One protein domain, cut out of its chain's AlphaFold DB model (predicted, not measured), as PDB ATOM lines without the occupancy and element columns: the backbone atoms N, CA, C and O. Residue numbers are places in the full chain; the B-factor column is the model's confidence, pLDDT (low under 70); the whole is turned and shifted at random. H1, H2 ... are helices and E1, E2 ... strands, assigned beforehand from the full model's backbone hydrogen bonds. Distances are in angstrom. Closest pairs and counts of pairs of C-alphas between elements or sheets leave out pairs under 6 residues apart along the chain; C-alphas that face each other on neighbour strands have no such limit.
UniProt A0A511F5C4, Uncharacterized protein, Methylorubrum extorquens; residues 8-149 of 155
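What this domain is: This is residues 8 to 149 of the 155 residues of an uncharacterized protein of Methylorubrum extorquens (UniProt A0A511F5C4). A small, two-stranded sheet, E1 and E2, lies between H1 and H5, and H4, H3 and H2 follow away from H5 in a loose, open frame. A long stretch with no named element, residues 51 to 89, runs from the sheet to H2; residues 82 to 96 stick out. The printed part has 142 residues, with five named helices and two named strands that follow along the chain as E1, H1, E2, H2, H3, H4, H5; the two strands are parallel, and the class is mostly helix. It is loose, with a radius of gyration of the C-alphas of 18.7 A, and elongated, spanning 57 by 36 by 29 A.

Where its parts are: E1, residues 8 to 10, begins at C-alpha 8 (2.238, 32.614, 59.265). H1 is residues 19 to 38, 27.7 A long, and E2 residues 46 to 50, 13.3 A. H2 is residues 90 to 108, 27.5 A, H3 residues 114 to 121 and H4 residues 123 to 130. H5, residues 132 to 147, 22.2 A, ends at C-alpha 147 (-4.665, 33.857, 68.417).

How they stand to each other: E1 and E2 are parallel at 26 degrees; N 9 and O 48 are 2.9 A apart, within hydrogen-bond range. E1, H1, E2 form a strand-helix-strand unit, two parallel neighbour strands with a helix between, its crossover right-handed. The closest C-alphas of H1 and E2, Thr 23 and Phe 49, are 6.4 A apart; those of E2 and H5, Val 50 and Trp 142, also 6.4 A. H1 and H5 are apart. H4 and H5 touch only at the corner, about perpendicular at 83 degrees, with the C-alphas of Tyr 128 and Ala 135 closest at 5.0 A. H3 and H4 touch only at the corner, at a steep tilt of 45 degrees, opposite ways, with the C-alphas of Leu 118 and Trp 126 closest at 5.5 A. H2 touches no helix. In H1, H2, H3, H4 and H5 every O i to N i+4 pair is within hydrogen-bond range.

The domain as a whole: The C-alphas farthest apart, Thr 41 and Gly 109, are 57.8 A apart. The printed part has no cut, and the link E2 to H2 is long. The model's pLDDT is under 70 at residue 67 and residues 82 to 105, 107 to 122 and 147 to 149.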
ATOM      1  N   ILE A   8       3.603  32.903  59.714       91.38
ATOM      2  CA  ILE A   8       2.238  32.614  59.265       91.38
ATOM      3  C   ILE A   8       2.194  32.645  57.739       91.38
ATOM      4  O   ILE A   8       2.380  33.695  57.123       91.38
ATOM      5  N   GLY A   9       1.938  31.491  57.125       92.12
ATOM      6  CA  GLY A   9       1.759  31.374  55.684       92.12
ATOM      7  C   GLY A   9       0.300  31.536  55.277       92.12
ATOM      8  O   GLY A   9      -0.570  30.841  55.799       92.12
ATOM      9  N   ILE A  10       0.031  32.427  54.324       91.00
ATOM     10  CA  ILE A  10      -1.315  32.702  53.805       91.00
ATOM     11  C   ILE A  10      -1.291  32.554  52.285       91.00
ATOM     12  O   ILE A  10      -0.471  33.176  51.611       91.00
ATOM     13  N   HIS A  11      -2.185  31.734  51.731       90.12
ATOM     14  CA  HIS A  11      -2.310  31.539  50.285       90.12
ATOM     15  C   HIS A  11      -3.584  32.200  49.729       90.12
ATOM     16  O   HIS A  11      -4.527  32.443  50.469       90.12
ATOM     17  N   GLY A  12      -3.655  32.453  48.416       85.31
ATOM     18  CA  GLY A  12      -4.875  32.969  47.765       85.31
ATOM     19  C   GLY A  12      -6.010  31.938  47.672       85.31
ATOM     20  O   GLY A  12      -5.742  30.738  47.676       85.31
ATOM     21  N   LEU A  13      -7.263  32.388  47.544       86.00
ATOM     22  CA  LEU A  13      -8.480  31.577  47.750       86.00
ATOM     23  C   LEU A  13      -8.702  30.398  46.784       86.00
ATOM     24  O   LEU A  13      -9.449  29.489  47.133       86.00
ATOM     25  N   ALA A  14      -8.033  30.379  45.627       86.69
ATOM     26  CA  ALA A  14      -8.120  29.275  44.670       86.69
ATOM     27  C   ALA A  14      -7.784  27.918  45.293       86.69
ATOM     28  O   ALA A  14      -7.041  27.849  46.280       86.69
ATOM     29  N   ASN A  15      -8.253  26.839  44.660       89.69
ATOM     30  CA  ASN A  15      -7.959  25.482  45.110       89.69
ATOM     31  C   ASN A  15      -6.439  25.264  45.239       89.69
ATOM     32  O   ASN A  15      -5.616  25.936  44.598       89.69
ATOM     33  N   LYS A  16      -6.053  24.369  46.144       91.25
ATOM     34  CA  LYS A  16      -4.662  24.101  46.501       91.25
ATOM     35  C   LYS A  16      -4.415  22.602  46.633       91.25
ATOM     36  O   LYS A  16      -5.366  21.838  46.802       91.25
ATOM     37  N   PRO A  17      -3.136  22.186  46.596       92.56
ATOM     38  CA  PRO A  17      -2.755  20.841  47.010       92.56
ATOM     39  C   PRO A  17      -3.203  20.572  48.452       92.56
ATOM     40  O   PRO A  17      -3.523  21.528  49.174       92.56
ATOM     41  N   PRO A  18      -3.161  19.311  48.912       94.00
ATOM     42  CA  PRO A  18      -3.405  18.973  50.308       94.00
ATOM     43  C   PRO A  18      -2.612  19.866  51.272       94.00
ATOM     44  O   PRO A  18      -1.457  20.219  51.008       94.00
ATOM     45  N   VAL A  19      -3.233  20.219  52.401       93.94
ATOM     46  CA  VAL A  19      -2.670  21.152  53.390       93.94
ATOM     47  C   VAL A  19      -1.263  20.752  53.842       93.94
ATOM     48  O   VAL A  19      -0.365  21.593  53.842       93.94
ATOM     49  N   ASP A  20      -1.039  19.469  54.127       94.62
ATOM     50  CA  ASP A  20       0.258  18.949  54.580       94.62
ATOM     51  C   ASP A  20       1.339  19.092  53.505       94.62
ATOM     52  O   ASP A  20       2.485  19.453  53.789       94.62
ATOM     53  N   GLU A  21       0.973  18.852  52.244       93.56
ATOM     54  CA  GLU A  21       1.888  18.976  51.116       93.56
ATOM     55  C   GLU A  21       2.290  20.433  50.891       93.56
ATOM     56  O   GLU A  21       3.482  20.743  50.831       93.56
ATOM     57  N   LYS A  22       1.315  21.345  50.837       92.81
ATOM     58  CA  LYS A  22       1.599  22.769  50.631       92.81
ATOM     59  C   LYS A  22       2.367  23.368  51.813       92.81
ATOM     60  O   LYS A  22       3.279  24.162  51.592       92.81
ATOM     61  N   THR A  23       2.068  22.926  53.036       95.12
ATOM     62  CA  THR A  23       2.818  23.284  54.250       95.12
ATOM     63  C   THR A  23       4.278  22.856  54.135       95.12
ATOM     64  O   THR A  23       5.182  23.668  54.333       95.12
ATOM     65  N   ARG A  24       4.538  21.598  53.756       95.50
ATOM     66  CA  ARG A  24       5.898  21.080  53.550       95.50
ATOM     67  C   ARG A  24       6.659  21.878  52.493       95.50
ATOM     68  O   ARG A  24       7.831  22.172  52.698       95.50
ATOM     69  N   TRP A  25       6.007  22.237  51.391       95.00
ATOM     70  CA  TRP A  25       6.612  23.041  50.327       95.00
ATOM     71  C   TRP A  25       7.002  24.439  50.784       95.00
ATOM     72  O   TRP A  25       8.116  24.869  50.510       95.00
ATOM     73  N   TRP A  26       6.126  25.127  51.515       95.69
ATOM     74  CA  TRP A  26       6.443  26.442  52.076       95.69
ATOM     75  C   TRP A  26       7.618  26.365  53.043       95.69
ATOM     76  O   TRP A  26       8.557  27.150  52.932       95.69
ATOM     77  N   LYS A  27       7.607  25.377  53.945       96.44
ATOM     78  CA  LYS A  27       8.709  25.188  54.890       96.44
ATOM     79  C   LYS A  27      10.033  24.910  54.181       96.44
ATOM     80  O   LYS A  27      11.043  25.486  54.563       96.44
ATOM     81  N   ALA A  28      10.019  24.067  53.147       95.31
ATOM     82  CA  ALA A  28      11.208  23.753  52.362       95.31
ATOM     83  C   ALA A  28      11.745  24.977  51.605       95.31
ATOM     84  O   ALA A  28      12.935  25.252  51.692       95.31
ATOM     85  N   ALA A  29      10.874  25.746  50.945       94.12
ATOM     86  CA  ALA A  29      11.266  26.951  50.213       94.12
ATOM     87  C   ALA A  29      11.868  28.030  51.130       94.12
ATOM     88  O   ALA A  29      12.901  28.613  50.811       94.12
ATOM     89  N   ILE A  30      11.254  28.270  52.295       94.44
ATOM     90  CA  ILE A  30      11.774  29.224  53.284       94.44
ATOM     91  C   ILE A  30      13.121  28.739  53.830       94.44
ATOM     92  O   ILE A  30      14.075  29.511  53.875       94.44
ATOM     93  N   ALA A  31      13.221  27.461  54.210       94.88
ATOM     94  CA  ALA A  31      14.468  26.886  54.706       94.88
ATOM     95  C   ALA A  31      15.593  26.971  53.662       94.88
ATOM     96  O   ALA A  31      16.715  27.325  54.010       94.88
ATOM     97  N   GLU A  32      15.295  26.699  52.391       94.88
ATOM     98  CA  GLU A  32      16.246  26.848  51.288       94.88
ATOM     99  C   GLU A  32      16.758  28.290  51.178       94.88
ATOM    100  O   GLU A  32      17.969  28.498  51.121       94.88
ATOM    101  N   GLY A  33      15.865  29.285  51.220       92.50
ATOM    102  CA  GLY A  33      16.255  30.697  51.201       92.50
ATOM    103  C   GLY A  33      17.124  31.097  52.393       92.50
ATOM    104  O   GLY A  33      18.164  31.721  52.205       92.50
ATOM    105  N   LEU A  34      16.761  30.673  53.606       93.25
ATOM    106  CA  LEU A  34      17.538  30.940  54.822       93.25
ATOM    107  C   LEU A  34      18.944  30.318  54.769       93.25
ATOM    108  O   LEU A  34      19.918  30.950  55.174       93.25
ATOM    109  N   VAL A  35      19.076  29.098  54.239       93.62
ATOM    110  CA  VAL A  35      20.390  28.465  54.053       93.62
ATOM    111  C   VAL A  35      21.209  29.225  53.010       93.62
ATOM    112  O   VAL A  35      22.380  29.518  53.244       93.62
ATOM    113  N   ARG A  36      20.622  29.521  51.845       91.88
ATOM    114  CA  ARG A  36      21.379  29.999  50.678       91.88
ATOM    115  C   ARG A  36      21.704  31.485  50.722       91.88
ATOM    116  O   ARG A  36      22.752  31.869  50.210       91.88
ATOM    117  N   ASN A  37      20.851  32.294  51.342       92.06
ATOM    118  CA  ASN A  37      21.022  33.747  51.368       92.06
ATOM    119  C   ASN A  37      21.642  34.229  52.684       92.06
ATOM    120  O   ASN A  37      22.466  35.136  52.664       92.06
ATOM    121  N   GLU A  38      21.315  33.580  53.806       91.38
ATOM    122  CA  GLU A  38      21.769  34.004  55.141       91.38
ATOM    123  C   GLU A  38      22.837  33.074  55.745       91.38
ATOM    124  O   GLU A  38      23.393  33.359  56.805       91.38
ATOM    125  N   GLY A  39      23.139  31.940  55.099       91.94
ATOM    126  CA  GLY A  39      24.127  30.974  55.593       91.94
ATOM    127  C   GLY A  39      23.709  30.256  56.881       91.94
ATOM    128  O   GLY A  39      24.568  29.737  57.599       91.94
ATOM    129  N   LEU A  40      22.409  30.236  57.202       92.56
ATOM    130  CA  LEU A  40      21.905  29.606  58.421       92.56
ATOM    131  C   LEU A  40      21.988  28.080  58.331       92.56
ATOM    132  O   LEU A  40      21.578  27.472  57.347       92.56
ATOM    133  N   THR A  41      22.497  27.454  59.391       88.31
ATOM    134  CA  THR A  41      22.612  25.990  59.501       88.31
ATOM    135  C   THR A  41      21.451  25.355  60.262       88.31
ATOM    136  O   THR A  41      21.159  24.179  60.052       88.31
ATOM    137  N   ASP A  42      20.774  26.128  61.113       89.38
ATOM    138  CA  ASP A  42      19.514  25.760  61.754       89.38
ATOM    139  C   ASP A  42      18.390  26.602  61.149       89.38
ATOM    140  O   ASP A  42      18.318  27.815  61.347       89.38
ATOM    141  N   THR A  43      17.534  25.946  60.371       89.38
ATOM    142  CA  THR A  43      16.352  26.542  59.741       89.38
ATOM    143  C   THR A  43      15.068  25.947  60.305       89.38
ATOM    144  O   THR A  43      14.045  25.870  59.623       89.38
ATOM    145  N   SER A  44      15.107  25.502  61.565       91.06
ATOM    146  CA  SER A  44      13.897  25.155  62.295       91.06
ATOM    147  C   SER A  44      13.135  26.422  62.691       91.06
ATOM    148  O   SER A  44      13.679  27.368  63.253       91.06
ATOM    149  N   PHE A  45      11.850  26.453  62.354       92.69
ATOM    150  CA  PHE A  45      10.940  27.526  62.735       92.69
ATOM    151  C   PHE A  45       9.528  26.980  62.916       92.69
ATOM    152  O   PHE A  45       9.117  26.009  62.260       92.69
ATOM    153  N   ASP A  46       8.785  27.645  63.794       92.81
ATOM    154  CA  ASP A  46       7.355  27.437  63.927       92.81
ATOM    155  C   ASP A  46       6.650  28.056  62.721       92.81
ATOM    156  O   ASP A  46       6.897  29.203  62.339       92.81
ATOM    157  N   PHE A  47       5.788  27.263  62.093       93.19
ATOM    158  CA  PHE A  47       5.061  27.655  60.898       93.19
ATOM    159  C   PHE A  47       3.596  27.287  61.047       93.19
ATOM    160  O   PHE A  47       3.271  26.114  61.246       93.19
ATOM    161  N   GLU A  48       2.729  28.279  60.899       92.62
ATOM    162  CA  GLU A  48       1.290  28.078  60.864       92.62
ATOM    163  C   GLU A  48       0.753  28.398  59.474       92.62
ATOM    164  O   GLU A  48       0.991  29.478  58.929       92.62
ATOM    165  N   PHE A  49       0.022  27.447  58.891       93.38
ATOM    166  CA  PHE A  49      -0.515  27.599  57.549       93.38
ATOM    167  C   PHE A  49      -2.009  27.888  57.579       93.38
ATOM    168  O   PHE A  49      -2.829  27.044  57.946       93.38
ATOM    169  N   VAL A  50      -2.370  29.086  57.133       94.31
ATOM    170  CA  VAL A  50      -3.757  29.487  56.945       94.31
ATOM    171  C   VAL A  50      -4.245  28.894  55.625       94.31
ATOM    172  O   VAL A  50      -4.083  29.480  54.554       94.31
ATOM    173  N   TYR A  51      -4.833  27.702  55.715       92.81
ATOM    174  CA  TYR A  51      -5.400  26.995  54.571       92.81
ATOM    175  C   TYR A  51      -6.866  27.391  54.365       92.81
ATOM    176  O   TYR A  51      -7.669  27.266  55.288       92.81
ATOM    177  N   TRP A  52      -7.221  27.905  53.187       93.19
ATOM    178  CA  TRP A  52      -8.589  28.327  52.839       93.19
ATOM    179  C   TRP A  52      -9.266  27.439  51.800       93.19
ATOM    180  O   TRP A  52     -10.480  27.533  51.641       93.19
ATOM    181  N   ALA A  53      -8.517  26.601  51.078       91.94
ATOM    182  CA  ALA A  53      -9.080  25.862  49.950       91.94
ATOM    183  C   ALA A  53     -10.179  24.871  50.387       91.94
ATOM    184  O   ALA A  53     -11.191  24.738  49.708       91.94
ATOM    185  N   ASP A  54     -10.060  24.264  51.566       93.25
ATOM    186  CA  ASP A  54     -11.078  23.379  52.159       93.25
ATOM    187  C   ASP A  54     -12.412  24.077  52.483       93.25
ATOM    188  O   ASP A  54     -13.415  23.401  52.698       93.25
ATOM    189  N   LEU A  55     -12.454  25.414  52.534       91.56
ATOM    190  CA  LEU A  55     -13.701  26.148  52.783       91.56
ATOM    191  C   LEU A  55     -14.660  26.091  51.594       91.56
ATOM    192  O   LEU A  55     -15.868  26.223  51.784       91.56
ATOM    193  N   ARG A  56     -14.127  25.929  50.380       88.88
ATOM    194  CA  ARG A  56     -14.912  25.960  49.140       88.88
ATOM    195  C   ARG A  56     -14.776  24.685  48.318       88.88
ATOM    196  O   ARG A  56     -15.735  24.263  47.677       88.88
ATOM    197  N   TYR A  57     -13.614  24.046  48.359       89.25
ATOM    198  CA  TYR A  57     -13.326  22.859  47.572       89.25
ATOM    199  C   TYR A  57     -13.395  21.612  48.450       89.25
ATOM    200  O   TYR A  57     -12.611  21.441  49.380       89.25
ATOM    201  N   GLY A  58     -14.326  20.712  48.125       88.88
ATOM    202  CA  GLY A  58     -14.474  19.440  48.843       88.88
ATOM    203  C   GLY A  58     -13.306  18.470  48.633       88.88
ATOM    204  O   GLY A  58     -13.089  17.592  49.464       88.88
ATOM    205  N   THR A  59     -12.544  18.646  47.549       90.50
ATOM    206  CA  THR A  59     -11.373  17.827  47.223       90.50
ATOM    207  C   THR A  59     -10.198  18.738  46.854       90.50
ATOM    208  O   THR A  59     -10.358  19.593  45.972       90.50
ATOM    209  N   PRO A  60      -9.023  18.571  47.490       90.81
ATOM    210  CA  PRO A  60      -7.825  19.322  47.125       90.81
ATOM    211  C   PRO A  60      -7.351  18.950  45.716       90.81
ATOM    212  O   PRO A  60      -7.639  17.860  45.216       90.81
ATOM    213  N   LEU A  61      -6.595  19.845  45.081       87.81
ATOM    214  CA  LEU A  61      -5.963  19.554  43.794       87.81
ATOM    215  C   LEU A  61      -4.958  18.409  43.943       87.81
ATOM    216  O   LEU A  61      -4.124  18.420  44.849       87.81
ATOM    217  N   ALA A  62      -5.035  17.437  43.037       82.56
ATOM    218  CA  ALA A  62      -4.053  16.368  42.954       82.56
ATOM    219  C   ALA A  62      -2.693  16.923  42.505       82.56
ATOM    220  O   ALA A  62      -2.627  17.884  41.738       82.56
ATOM    221  N   SER A  63      -1.604  16.330  42.996       72.62
ATOM    222  CA  SER A  63      -0.257  16.878  42.811       72.62
ATOM    223  C   SER A  63       0.215  16.886  41.349       72.62
ATOM    224  O   SER A  63       1.089  17.671  40.991       72.62
ATOM    225  N   ASP A  64      -0.359  16.029  40.506       73.50
ATOM    226  CA  ASP A  64      -0.114  15.933  39.062       73.50
ATOM    227  C   ASP A  64      -0.865  16.990  38.236       73.50
ATOM    228  O   ASP A  64      -0.481  17.264  37.102       73.50
ATOM    229  N   ALA A  65      -1.895  17.612  38.813       71.69
ATOM    230  CA  ALA A  65      -2.676  18.689  38.211       71.69
ATOM    231  C   ALA A  65      -2.161  20.090  38.594       71.69
ATOM    232  O   ALA A  65      -2.849  21.083  38.369       71.69
ATOM    233  N   LEU A  66      -0.988  20.180  39.228       75.56
ATOM    234  CA  LEU A  66      -0.407  21.445  39.668       75.56
ATOM    235  C   LEU A  66       0.573  21.986  38.639       75.56
ATOM    236  O   LEU A  66       1.585  21.351  38.350       75.56
ATOM    237  N   ASP A  67       0.314  23.209  38.191       69.50
ATOM    238  CA  ASP A  67       1.203  23.919  37.270       69.50
ATOM    239  C   ASP A  67       2.570  24.223  37.912       69.50
ATOM    240  O   ASP A  67       3.604  24.170  37.252       69.50
ATOM    241  N   GLU A  68       2.589  24.486  39.226       74.62
ATOM    242  CA  GLU A  68       3.770  24.993  39.939       74.62
ATOM    243  C   GLU A  68       4.000  24.282  41.291       74.62
ATOM    244  O   GLU A  68       3.781  24.854  42.370       74.62
ATOM    245  N   PRO A  69       4.425  23.003  41.291       87.31
ATOM    246  CA  PRO A  69       4.876  22.341  42.509       87.31
ATOM    247  C   PRO A  69       6.210  22.936  42.975       87.31
ATOM    248  O   PRO A  69       7.061  23.284  42.155       87.31
ATOM    249  N   TYR A  70       6.439  22.994  44.293       88.62
ATOM    250  CA  TYR A  70       7.760  23.382  44.791       88.62
ATOM    251  C   TYR A  70       8.813  22.370  44.338       88.62
ATOM    252  O   TYR A  70       8.652  21.155  44.503       88.62
ATOM    253  N   ARG A  71       9.912  22.901  43.811       89.88
ATOM    254  CA  ARG A  71      11.123  22.168  43.472       89.88
ATOM    255  C   ARG A  71      12.307  22.952  44.034       89.88
ATOM    256  O   ARG A  71      12.311  24.172  43.872       89.88
ATOM    257  N   PRO A  72      13.282  22.282  44.669       88.50
ATOM    258  CA  PRO A  72      14.533  22.930  45.037       88.50
ATOM    259  C   PRO A  72      15.176  23.566  43.809       88.50
ATOM    260  O   PRO A  72      15.086  23.020  42.705       88.50
ATOM    261  N   TYR A  73      15.828  24.704  43.998       88.25
ATOM    262  CA  TYR A  73      16.512  25.386  42.915       88.25
ATOM    263  C   TYR A  73      17.720  24.568  42.439       88.25
ATOM    264  O   TYR A  73      18.532  24.095  43.237       88.25
ATOM    265  N   GLU A  74      17.871  24.421  41.122       85.56
ATOM    266  CA  GLU A  74      18.995  23.703  40.512       85.56
ATOM    267  C   GLU A  74      20.261  24.583  40.515       85.56
ATOM    268  O   GLU A  74      20.671  25.137  39.498       85.56
ATOM    269  N   GLY A  75      20.882  24.768  41.682       85.38
ATOM    270  CA  GLY A  75      22.130  25.524  41.806       85.38
ATOM    271  C   GLY A  75      22.653  25.632  43.237       85.38
ATOM    272  O   GLY A  75      22.024  25.177  44.188       85.38
ATOM    273  N   THR A  76      23.800  26.299  43.408       83.06
ATOM    274  CA  THR A  76      24.416  26.576  44.727       83.06
ATOM    275  C   THR A  76      24.511  28.064  45.085       83.06
ATOM    276  O   THR A  76      24.615  28.373  46.262       83.06
ATOM    277  N   GLU A  77      24.355  28.962  44.109       87.62
ATOM    278  CA  GLU A  77      24.356  30.431  44.280       87.62
ATOM    279  C   GLU A  77      23.211  30.970  45.162       87.62
ATOM    280  O   GLU A  77      22.162  30.342  45.222       87.62
ATOM    281  N   PRO A  78      23.319  32.140  45.801       87.75
ATOM    282  CA  PRO A  78      22.176  32.752  46.482       87.75
ATOM    283  C   PRO A  78      20.923  32.826  45.587       87.75
ATOM    284  O   PRO A  78      21.019  33.011  44.370       87.75
ATOM    285  N   LEU A  79      19.742  32.643  46.182       88.00
ATOM    286  CA  LEU A  79      18.478  32.844  45.477       88.00
ATOM    287  C   LEU A  79      18.307  34.336  45.141       88.00
ATOM    288  O   LEU A  79      18.677  35.167  45.978       88.00
ATOM    289  N   PRO A  80      17.720  34.680  43.975       83.44
ATOM    290  CA  PRO A  80      17.486  36.070  43.586       83.44
ATOM    291  C   PRO A  80      16.750  36.851  44.678       83.44
ATOM    292  O   PRO A  80      15.793  36.347  45.272       83.44
ATOM    293  N   SER A  81      17.202  38.073  44.939       73.25
ATOM    294  CA  SER A  81      16.595  38.976  45.915       73.25
ATOM    295  C   SER A  81      15.518  39.860  45.275       73.25
ATOM    296  O   SER A  81      15.366  39.901  44.055       73.25
ATOM    297  N   GLU A  82      14.771  40.610  46.091       65.31
ATOM    298  CA  GLU A  82      13.819  41.615  45.592       65.31
ATOM    299  C   GLU A  82      14.504  42.684  44.721       65.31
ATOM    300  O   GLU A  82      13.900  43.180  43.773       65.31
ATOM    301  N   GLU A  83      15.775  43.008  44.986       67.25
ATOM    302  CA  GLU A  83      16.543  43.957  44.167       67.25
ATOM    303  C   GLU A  83      16.782  43.433  42.741       67.25
ATOM    304  O   GLU A  83      16.910  44.226  41.806       67.25
ATOM    305  N   ASP A  84      16.773  42.108  42.578       67.88
ATOM    306  CA  ASP A  84      16.922  41.406  41.303       67.88
ATOM    307  C   ASP A  84      15.571  41.145  40.614       67.88
ATOM    308  O   ASP A  84      15.526  40.806  39.427       67.88
ATOM    309  N   ALA A  85      14.458  41.289  41.342       63.34
ATOM    310  CA  ALA A  85      13.123  41.053  40.817       63.34
ATOM    311  C   ALA A  85      12.655  42.241  39.954       63.34
ATOM    312  O   ALA A  85      12.854  43.407  40.316       63.34
ATOM    313  N   PRO A  86      11.978  41.995  38.814       60.16
ATOM    314  CA  PRO A  86      11.322  43.073  38.089       60.16
ATOM    315  C   PRO A  86      10.326  43.763  39.027       60.16
ATOM    316  O   PRO A  86       9.481  43.105  39.634       60.16
ATOM    317  N   LYS A  87      10.435  45.093  39.151       57.44
ATOM    318  CA  LYS A  87       9.535  45.922  39.964       57.44
ATOM    319  C   LYS A  87       8.148  45.954  39.330       57.44
ATOM    320  O   LYS A  87       7.790  46.919  38.667       57.44
ATOM    321  N   LEU A  88       7.393  44.881  39.511       57.16
ATOM    322  CA  LEU A  88       5.990  44.817  39.143       57.16
ATOM    323  C   LEU A  88       5.203  45.556  40.221       57.16
ATOM    324  O   LEU A  88       5.136  45.139  41.377       57.16
ATOM    325  N   THR A  89       4.626  46.688  39.853       56.47
ATOM    326  CA  THR A  89       3.648  47.374  40.690       56.47
ATOM    327  C   THR A  89       2.330  46.595  40.683       56.47
ATOM    328  O   THR A  89       2.041  45.818  39.772       56.47
ATOM    329  N   GLY A  90       1.471  46.825  41.682       52.25
ATOM    330  CA  GLY A  90       0.111  46.264  41.663       52.25
ATOM    331  C   GLY A  90      -0.688  46.678  40.417       52.25
ATOM    332  O   GLY A  90      -1.567  45.941  39.980       52.25
ATOM    333  N   GLN A  91      -0.344  47.823  39.814       55.91
ATOM    334  CA  GLN A  91      -0.909  48.277  38.544       55.91
ATOM    335  C   GLN A  91      -0.396  47.459  37.356       55.91
ATOM    336  O   GLN A  91      -1.177  47.194  36.453       55.91
ATOM    337  N   ASP A  92       0.855  46.995  37.379       58.78
ATOM    338  CA  ASP A  92       1.415  46.151  36.315       58.78
ATOM    339  C   ASP A  92       0.791  44.750  36.323       58.78
ATOM    340  O   ASP A  92       0.459  44.204  35.274       58.78
ATOM    341  N   LEU A  93       0.548  44.186  37.511       54.69
ATOM    342  CA  LEU A  93      -0.161  42.908  37.651       54.69
ATOM    343  C   LEU A  93      -1.611  43.000  37.165       54.69
ATOM    344  O   LEU A  93      -2.080  42.111  36.457       54.69
ATOM    345  N   LEU A  94      -2.314  44.081  37.519       54.62
ATOM    346  CA  LEU A  94      -3.650  44.355  36.989       54.62
ATOM    347  C   LEU A  94      -3.602  44.614  35.479       54.62
ATOM    348  O   LEU A  94      -4.469  44.133  34.759       54.62
ATOM    349  N   GLY A  95      -2.568  45.299  34.988       57.94
ATOM    350  CA  GLY A  95      -2.347  45.576  33.570       57.94
ATOM    351  C   GLY A  95      -2.286  44.305  32.729       57.94
ATOM    352  O   GLY A  95      -3.012  44.197  31.749       57.94
ATOM    353  N   VAL A  96      -1.533  43.290  33.159       60.03
ATOM    354  CA  VAL A  96      -1.477  41.984  32.469       60.03
ATOM    355  C   VAL A  96      -2.849  41.297  32.421       60.03
ATOM    356  O   VAL A  96      -3.184  40.622  31.443       60.03
ATOM    357  N   VAL A  97      -3.662  41.463  33.469       57.56
ATOM    358  CA  VAL A  97      -5.035  40.941  33.506       57.56
ATOM    359  C   VAL A  97      -5.921  41.689  32.505       57.56
ATOM    360  O   VAL A  97      -6.610  41.035  31.722       57.56
ATOM    361  N   TYR A  98      -5.859  43.022  32.482       60.50
ATOM    362  CA  TYR A  98      -6.629  43.865  31.561       60.50
ATOM    363  C   TYR A  98      -6.213  43.681  30.094       60.50
ATOM    364  O   TYR A  98      -7.077  43.503  29.247       60.50
ATOM    365  N   GLU A  99      -4.922  43.541  29.785       65.75
ATOM    366  CA  GLU A  99      -4.449  43.212  28.427       65.75
ATOM    367  C   GLU A  99      -4.942  41.841  27.932       65.75
ATOM    368  O   GLU A  99      -5.066  41.581  26.731       65.75
ATOM    369  N   GLY A 100      -5.177  40.901  28.850       61.75
ATOM    370  CA  GLY A 100      -5.820  39.629  28.530       61.75
ATOM    371  C   GLY A 100      -7.301  39.792  28.183       61.75
ATOM    372  O   GLY A 100      -7.789  39.088  27.299       61.75
ATOM    373  N   ILE A 101      -7.988  40.711  28.865       60.44
ATOM    374  CA  ILE A 101      -9.405  41.033  28.661       60.44
ATOM    375  C   ILE A 101      -9.583  41.746  27.323       60.44
ATOM    376  O   ILE A 101     -10.326  41.237  26.487       60.44
ATOM    377  N   ASP A 102      -8.819  42.810  27.071       64.00
ATOM    378  CA  ASP A 102      -8.896  43.602  25.837       64.00
ATOM    379  C   ASP A 102      -8.756  42.717  24.589       64.00
ATOM    380  O   ASP A 102      -9.547  42.806  23.653       64.00
ATOM    381  N   ARG A 103      -7.822  41.755  24.603       66.62
ATOM    382  CA  ARG A 103      -7.642  40.802  23.491       66.62
ATOM    383  C   ARG A 103      -8.835  39.870  23.272       66.62
ATOM    384  O   ARG A 103      -9.091  39.470  22.137       66.62
ATOM    385  N   ILE A 104      -9.538  39.471  24.333       63.31
ATOM    386  CA  ILE A 104     -10.740  38.633  24.227       63.31
ATOM    387  C   ILE A 104     -11.911  39.467  23.709       63.31
ATOM    388  O   ILE A 104     -12.647  38.987  22.842       63.31
ATOM    389  N   GLU A 105     -12.068  40.705  24.181       69.38
ATOM    390  CA  GLU A 105     -13.093  41.625  23.681       69.38
ATOM    391  C   GLU A 105     -12.881  41.928  22.193       69.38
ATOM    392  O   GLU A 105     -13.818  41.810  21.403       69.38
ATOM    393  N   GLU A 106     -11.642  42.209  21.778       72.06
ATOM    394  CA  GLU A 106     -11.275  42.430  20.374       72.06
ATOM    395  C   GLU A 106     -11.551  41.203  19.494       72.06
ATOM    396  O   GLU A 106     -12.015  41.337  18.360       72.06
ATOM    397  N   ALA A 107     -11.291  39.995  20.004       69.19
ATOM    398  CA  ALA A 107     -11.466  38.761  19.243       69.19
ATOM    399  C   ALA A 107     -12.927  38.286  19.163       69.19
ATOM    400  O   ALA A 107     -13.304  37.625  18.193       69.19
ATOM    401  N   THR A 108     -13.742  38.571  20.181       64.94
ATOM    402  CA  THR A 108     -15.094  37.998  20.323       64.94
ATOM    403  C   THR A 108     -16.221  39.023  20.201       64.94
ATOM    404  O   THR A 108     -17.369  38.633  19.988       64.94
ATOM    405  N   GLY A 109     -15.921  40.321  20.306       63.12
ATOM    406  CA  GLY A 109     -16.900  41.410  20.300       63.12
ATOM    407  C   GLY A 109     -17.776  41.478  21.556       63.12
ATOM    408  O   GLY A 109     -18.756  42.223  21.576       63.12
ATOM    409  N   VAL A 110     -17.460  40.690  22.587       60.12
ATOM    410  CA  VAL A 110     -18.189  40.659  23.859       60.12
ATOM    411  C   VAL A 110     -17.532  41.634  24.827       60.12
ATOM    412  O   VAL A 110     -16.349  41.499  25.107       60.12
ATOM    413  N   THR A 111     -18.307  42.583  25.353       56.84
ATOM    414  CA  THR A 111     -17.881  43.475  26.441       56.84
ATOM    415  C   THR A 111     -17.991  42.713  27.759       56.84
ATOM    416  O   THR A 111     -19.090  42.399  28.228       56.84
ATOM    417  N   LEU A 112     -16.851  42.351  28.330       56.47
ATOM    418  CA  LEU A 112     -16.735  41.667  29.607       56.47
ATOM    419  C   LEU A 112     -16.931  42.717  30.714       56.47
ATOM    420  O   LEU A 112     -16.012  43.425  31.098       56.47
ATOM    421  N   VAL A 113     -18.164  42.853  31.209       53.38
ATOM    422  CA  VAL A 113     -18.488  43.737  32.347       53.38
ATOM    423  C   VAL A 113     -17.688  43.299  33.584       53.38
ATOM    424  O   VAL A 113     -17.535  42.096  33.797       53.38
ATOM    425  N   ASP A 114     -17.232  44.243  34.419       53.62
ATOM    426  CA  ASP A 114     -16.423  43.976  35.628       53.62
ATOM    427  C   ASP A 114     -16.975  42.821  36.496       53.62
ATOM    428  O   ASP A 114     -16.215  41.967  36.956       53.62
ATOM    429  N   ASP A 115     -18.304  42.738  36.651       51.84
ATOM    430  CA  ASP A 115     -18.981  41.686  37.424       51.84
ATOM    431  C   ASP A 115     -18.843  40.285  36.792       51.84
ATOM    432  O   ASP A 115     -18.659  39.297  37.501       51.84
ATOM    433  N   LEU A 116     -18.863  40.181  35.457       50.97
ATOM    434  CA  LEU A 116     -18.754  38.908  34.730       50.97
ATOM    435  C   LEU A 116     -17.312  38.374  34.733       50.97
ATOM    436  O   LEU A 116     -17.089  37.163  34.793       50.97
ATOM    437  N   ILE A 117     -16.319  39.271  34.703       51.75
ATOM    438  CA  ILE A 117     -14.895  38.920  34.836       51.75
ATOM    439  C   ILE A 117     -14.603  38.419  36.251       51.75
ATOM    440  O   ILE A 117     -13.922  37.400  36.411       51.75
ATOM    441  N   LEU A 118     -15.119  39.116  37.269       51.53
ATOM    442  CA  LEU A 118     -15.018  38.692  38.664       51.53
ATOM    443  C   LEU A 118     -15.657  37.317  38.861       51.53
ATOM    444  O   LEU A 118     -15.022  36.449  39.449       51.53
ATOM    445  N   GLU A 119     -16.854  37.089  38.322       50.88
ATOM    446  CA  GLU A 119     -17.570  35.819  38.469       50.88
ATOM    447  C   GLU A 119     -16.869  34.643  37.761       50.88
ATOM    448  O   GLU A 119     -16.754  33.570  38.343       50.88
ATOM    449  N   HIS A 120     -16.365  34.807  36.530       49.88
ATOM    450  CA  HIS A 120     -15.802  33.676  35.768       49.88
ATOM    451  C   HIS A 120     -14.288  33.473  35.914       49.88
ATOM    452  O   HIS A 120     -13.819  32.337  35.820       49.88
ATOM    453  N   ARG A 121     -13.495  34.535  36.110       57.56
ATOM    454  CA  ARG A 121     -12.021  34.441  36.178       57.56
ATOM    455  C   ARG A 121     -11.479  34.575  37.599       57.56
ATOM    456  O   ARG A 121     -10.414  34.034  37.888       57.56
ATOM    457  N   PHE A 122     -12.218  35.242  38.483       68.31
ATOM    458  CA  PHE A 122     -11.891  35.395  39.903       68.31
ATOM    459  C   PHE A 122     -13.016  34.872  40.797       68.31
ATOM    460  O   PHE A 122     -13.332  35.473  41.822       68.31
ATOM    461  N   ASP A 123     -13.590  33.738  40.401       75.44
ATOM    462  CA  ASP A 123     -14.706  33.045  41.048       75.44
ATOM    463  C   ASP A 123     -14.607  33.070  42.590       75.44
ATOM    464  O   ASP A 123     -15.512  33.532  43.284       75.44
ATOM    465  N   ASP A 124     -13.449  32.723  43.161       80.06
ATOM    466  CA  ASP A 124     -13.267  32.741  44.620       80.06
ATOM    467  C   ASP A 124     -13.293  34.139  45.252       80.06
ATOM    468  O   ASP A 124     -13.754  34.302  46.386       80.06
ATOM    469  N   LEU A 125     -12.787  35.153  44.546       78.56
ATOM    470  CA  LEU A 125     -12.827  36.543  45.000       78.56
ATOM    471  C   LEU A 125     -14.262  37.068  44.953       78.56
ATOM    472  O   LEU A 125     -14.710  37.695  45.914       78.56
ATOM    473  N   TRP A 126     -14.996  36.768  43.882       78.44
ATOM    474  CA  TRP A 126     -16.418  37.077  43.782       78.44
ATOM    475  C   TRP A 126     -17.191  36.476  44.958       78.44
ATOM    476  O   TRP A 126     -17.827  37.216  45.713       78.44
ATOM    477  N   HIS A 127     -17.046  35.169  45.201       81.06
ATOM    478  CA  HIS A 127     -17.683  34.486  46.329       81.06
ATOM    479  C   HIS A 127     -17.298  35.092  47.682       81.06
ATOM    480  O   HIS A 127     -18.157  35.256  48.549       81.06
ATOM    481  N   TYR A 128     -16.041  35.499  47.874       82.75
ATOM    482  CA  TYR A 128     -15.632  36.215  49.084       82.75
ATOM    483  C   TYR A 128     -16.399  37.530  49.290       82.75
ATOM    484  O   TYR A 128     -16.744  37.868  50.425       82.75
ATOM    485  N   HIS A 129     -16.692  38.270  48.222       79.81
ATOM    486  CA  HIS A 129     -17.417  39.535  48.315       79.81
ATOM    487  C   HIS A 129     -18.933  39.359  48.459       79.81
ATOM    488  O   HIS A 129     -19.553  40.107  49.222       79.81
ATOM    489  N   VAL A 130     -19.534  38.380  47.779       81.69
ATOM    490  CA  VAL A 130     -20.998  38.214  47.758       81.69
ATOM    491  C   VAL A 130     -21.528  37.287  48.854       81.69
ATOM    492  O   VAL A 130     -22.643  37.482  49.342       81.69
ATOM    493  N   GLU A 131     -20.735  36.321  49.326       87.69
ATOM    494  CA  GLU A 131     -21.161  35.353  50.339       87.69
ATOM    495  C   GLU A 131     -20.663  35.713  51.743       87.69
ATOM    496  O   GLU A 131     -19.572  35.343  52.188       87.69
ATOM    497  N   GLN A 132     -21.523  36.363  52.529       89.19
ATOM    498  CA  GLN A 132     -21.178  36.788  53.893       89.19
ATOM    499  C   GLN A 132     -20.757  35.638  54.821       89.19
ATOM    500  O   GLN A 132     -20.020  35.855  55.786       89.19
ATOM    501  N   THR A 133     -21.261  34.422  54.600       91.94
ATOM    502  CA  THR A 133     -20.888  33.248  55.403       91.94
ATOM    503  C   THR A 133     -19.472  32.789  55.075       91.94
ATOM    504  O   THR A 133     -18.670  32.654  55.998       91.94
ATOM    505  N   PHE A 134     -19.137  32.645  53.792       89.12
ATOM    506  CA  PHE A 134     -17.789  32.300  53.345       89.12
ATOM    507  C   PHE A 134     -16.765  33.354  53.799       89.12
ATOM    508  O   PHE A 134     -15.783  33.027  54.469       89.12
ATOM    509  N   ALA A 135     -17.066  34.642  53.607       89.25
ATOM    510  CA  ALA A 135     -16.218  35.741  54.070       89.25
ATOM    511  C   ALA A 135     -15.975  35.730  55.591       89.25
ATOM    512  O   ALA A 135     -14.919  36.150  56.075       89.25
ATOM    513  N   ARG A 136     -16.965  35.299  56.385       91.88
ATOM    514  CA  ARG A 136     -16.810  35.143  57.840       91.88
ATOM    515  C   ARG A 136     -15.943  33.941  58.194       91.88
ATOM    516  O   ARG A 136     -15.160  34.055  59.132       91.88
ATOM    517  N   GLN A 137     -16.050  32.829  57.469       93.12
ATOM    518  CA  GLN A 137     -15.212  31.646  57.693       93.12
ATOM    519  C   GLN A 137     -13.735  31.943  57.404       93.12
ATOM    520  O   GLN A 137     -12.895  31.686  58.267       93.12
ATOM    521  N   VAL A 138     -13.434  32.587  56.268       90.12
ATOM    522  CA  VAL A 138     -12.074  33.037  55.902       90.12
ATOM    523  C   VAL A 138     -11.478  33.923  57.004       90.12
ATOM    524  O   VAL A 138     -10.404  33.632  57.532       90.12
ATOM    525  N   ARG A 139     -12.218  34.962  57.425       88.81
ATOM    526  CA  ARG A 139     -11.785  35.880  58.495       88.81
ATOM    527  C   ARG A 139     -11.608  35.182  59.841       88.81
ATOM    528  O   ARG A 139     -10.638  35.451  60.542       88.81
ATOM    529  N   SER A 140     -12.519  34.279  60.199       90.12
ATOM    530  CA  SER A 140     -12.451  33.549  61.470       90.12
ATOM    531  C   SER A 140     -11.213  32.663  61.537       90.12
ATOM    532  O   SER A 140     -10.534  32.659  62.560       90.12
ATOM    533  N   ARG A 141     -10.881  31.962  60.447       89.38
ATOM    534  CA  ARG A 141      -9.686  31.117  60.389       89.38
ATOM    535  C   ARG A 141      -8.404  31.933  60.516       89.38
ATOM    536  O   ARG A 141      -7.547  31.575  61.311       89.38
ATOM    537  N   TRP A 142      -8.321  33.070  59.828       85.44
ATOM    538  CA  TRP A 142      -7.200  33.996  59.995       85.44
ATOM    539  C   TRP A 142      -7.064  34.487  61.446       85.44
ATOM    540  O   TRP A 142      -5.980  34.433  62.021       85.44
ATOM    541  N   CYS A 143      -8.167  34.890  62.086       84.56
ATOM    542  CA  CYS A 143      -8.142  35.303  63.488       84.56
ATOM    543  C   CYS A 143      -7.737  34.178  64.449       84.56
ATOM    544  O   CYS A 143      -7.135  34.472  65.479       84.56
ATOM    545  N   LEU A 144      -8.086  32.919  64.164       83.56
ATOM    546  CA  LEU A 144      -7.649  31.780  64.973       83.56
ATOM    547  C   LEU A 144      -6.134  31.600  64.882       83.56
ATOM    548  O   LEU A 144      -5.497  31.502  65.928       83.56
ATOM    549  N   SER A 145      -5.559  31.686  63.683       79.94
ATOM    550  CA  SER A 145      -4.107  31.585  63.505       79.94
ATOM    551  C   SER A 145      -3.326  32.723  64.152       79.94
ATOM    552  O   SER A 145      -2.252  32.520  64.699       79.94
ATOM    553  N   LEU A 146      -3.902  33.925  64.216       75.25
ATOM    554  CA  LEU A 146      -3.305  35.022  64.986       75.25
ATOM    555  C   LEU A 146      -3.429  34.846  66.509       75.25
ATOM    556  O   LEU A 146      -2.666  35.438  67.265       75.25
ATOM    557  N   LYS A 147      -4.422  34.085  66.982       65.69
ATOM    558  CA  LYS A 147      -4.665  33.857  68.417       65.69
ATOM    559  C   LYS A 147      -3.904  32.658  68.973       65.69
ATOM    560  O   LYS A 147      -3.699  32.618  70.186       65.69
ATOM    561  N   PHE A 148      -3.456  31.729  68.129       52.31
ATOM    562  CA  PHE A 148      -2.540  30.657  68.529       52.31
ATOM    563  C   PHE A 148      -1.185  31.193  69.039       52.31
ATOM    564  O   PHE A 148      -0.544  30.531  69.850       52.31
ATOM    565  N   ASP A 149      -0.831  32.446  68.721       48.31
ATOM    566  CA  ASP A 149       0.295  33.202  69.307       48.31
ATOM    567  C   ASP A 149       0.017  33.741  70.742       48.31
ATOM    568  O   ASP A 149       0.877  34.311  71.415       48.31
TER     569      ASP A 149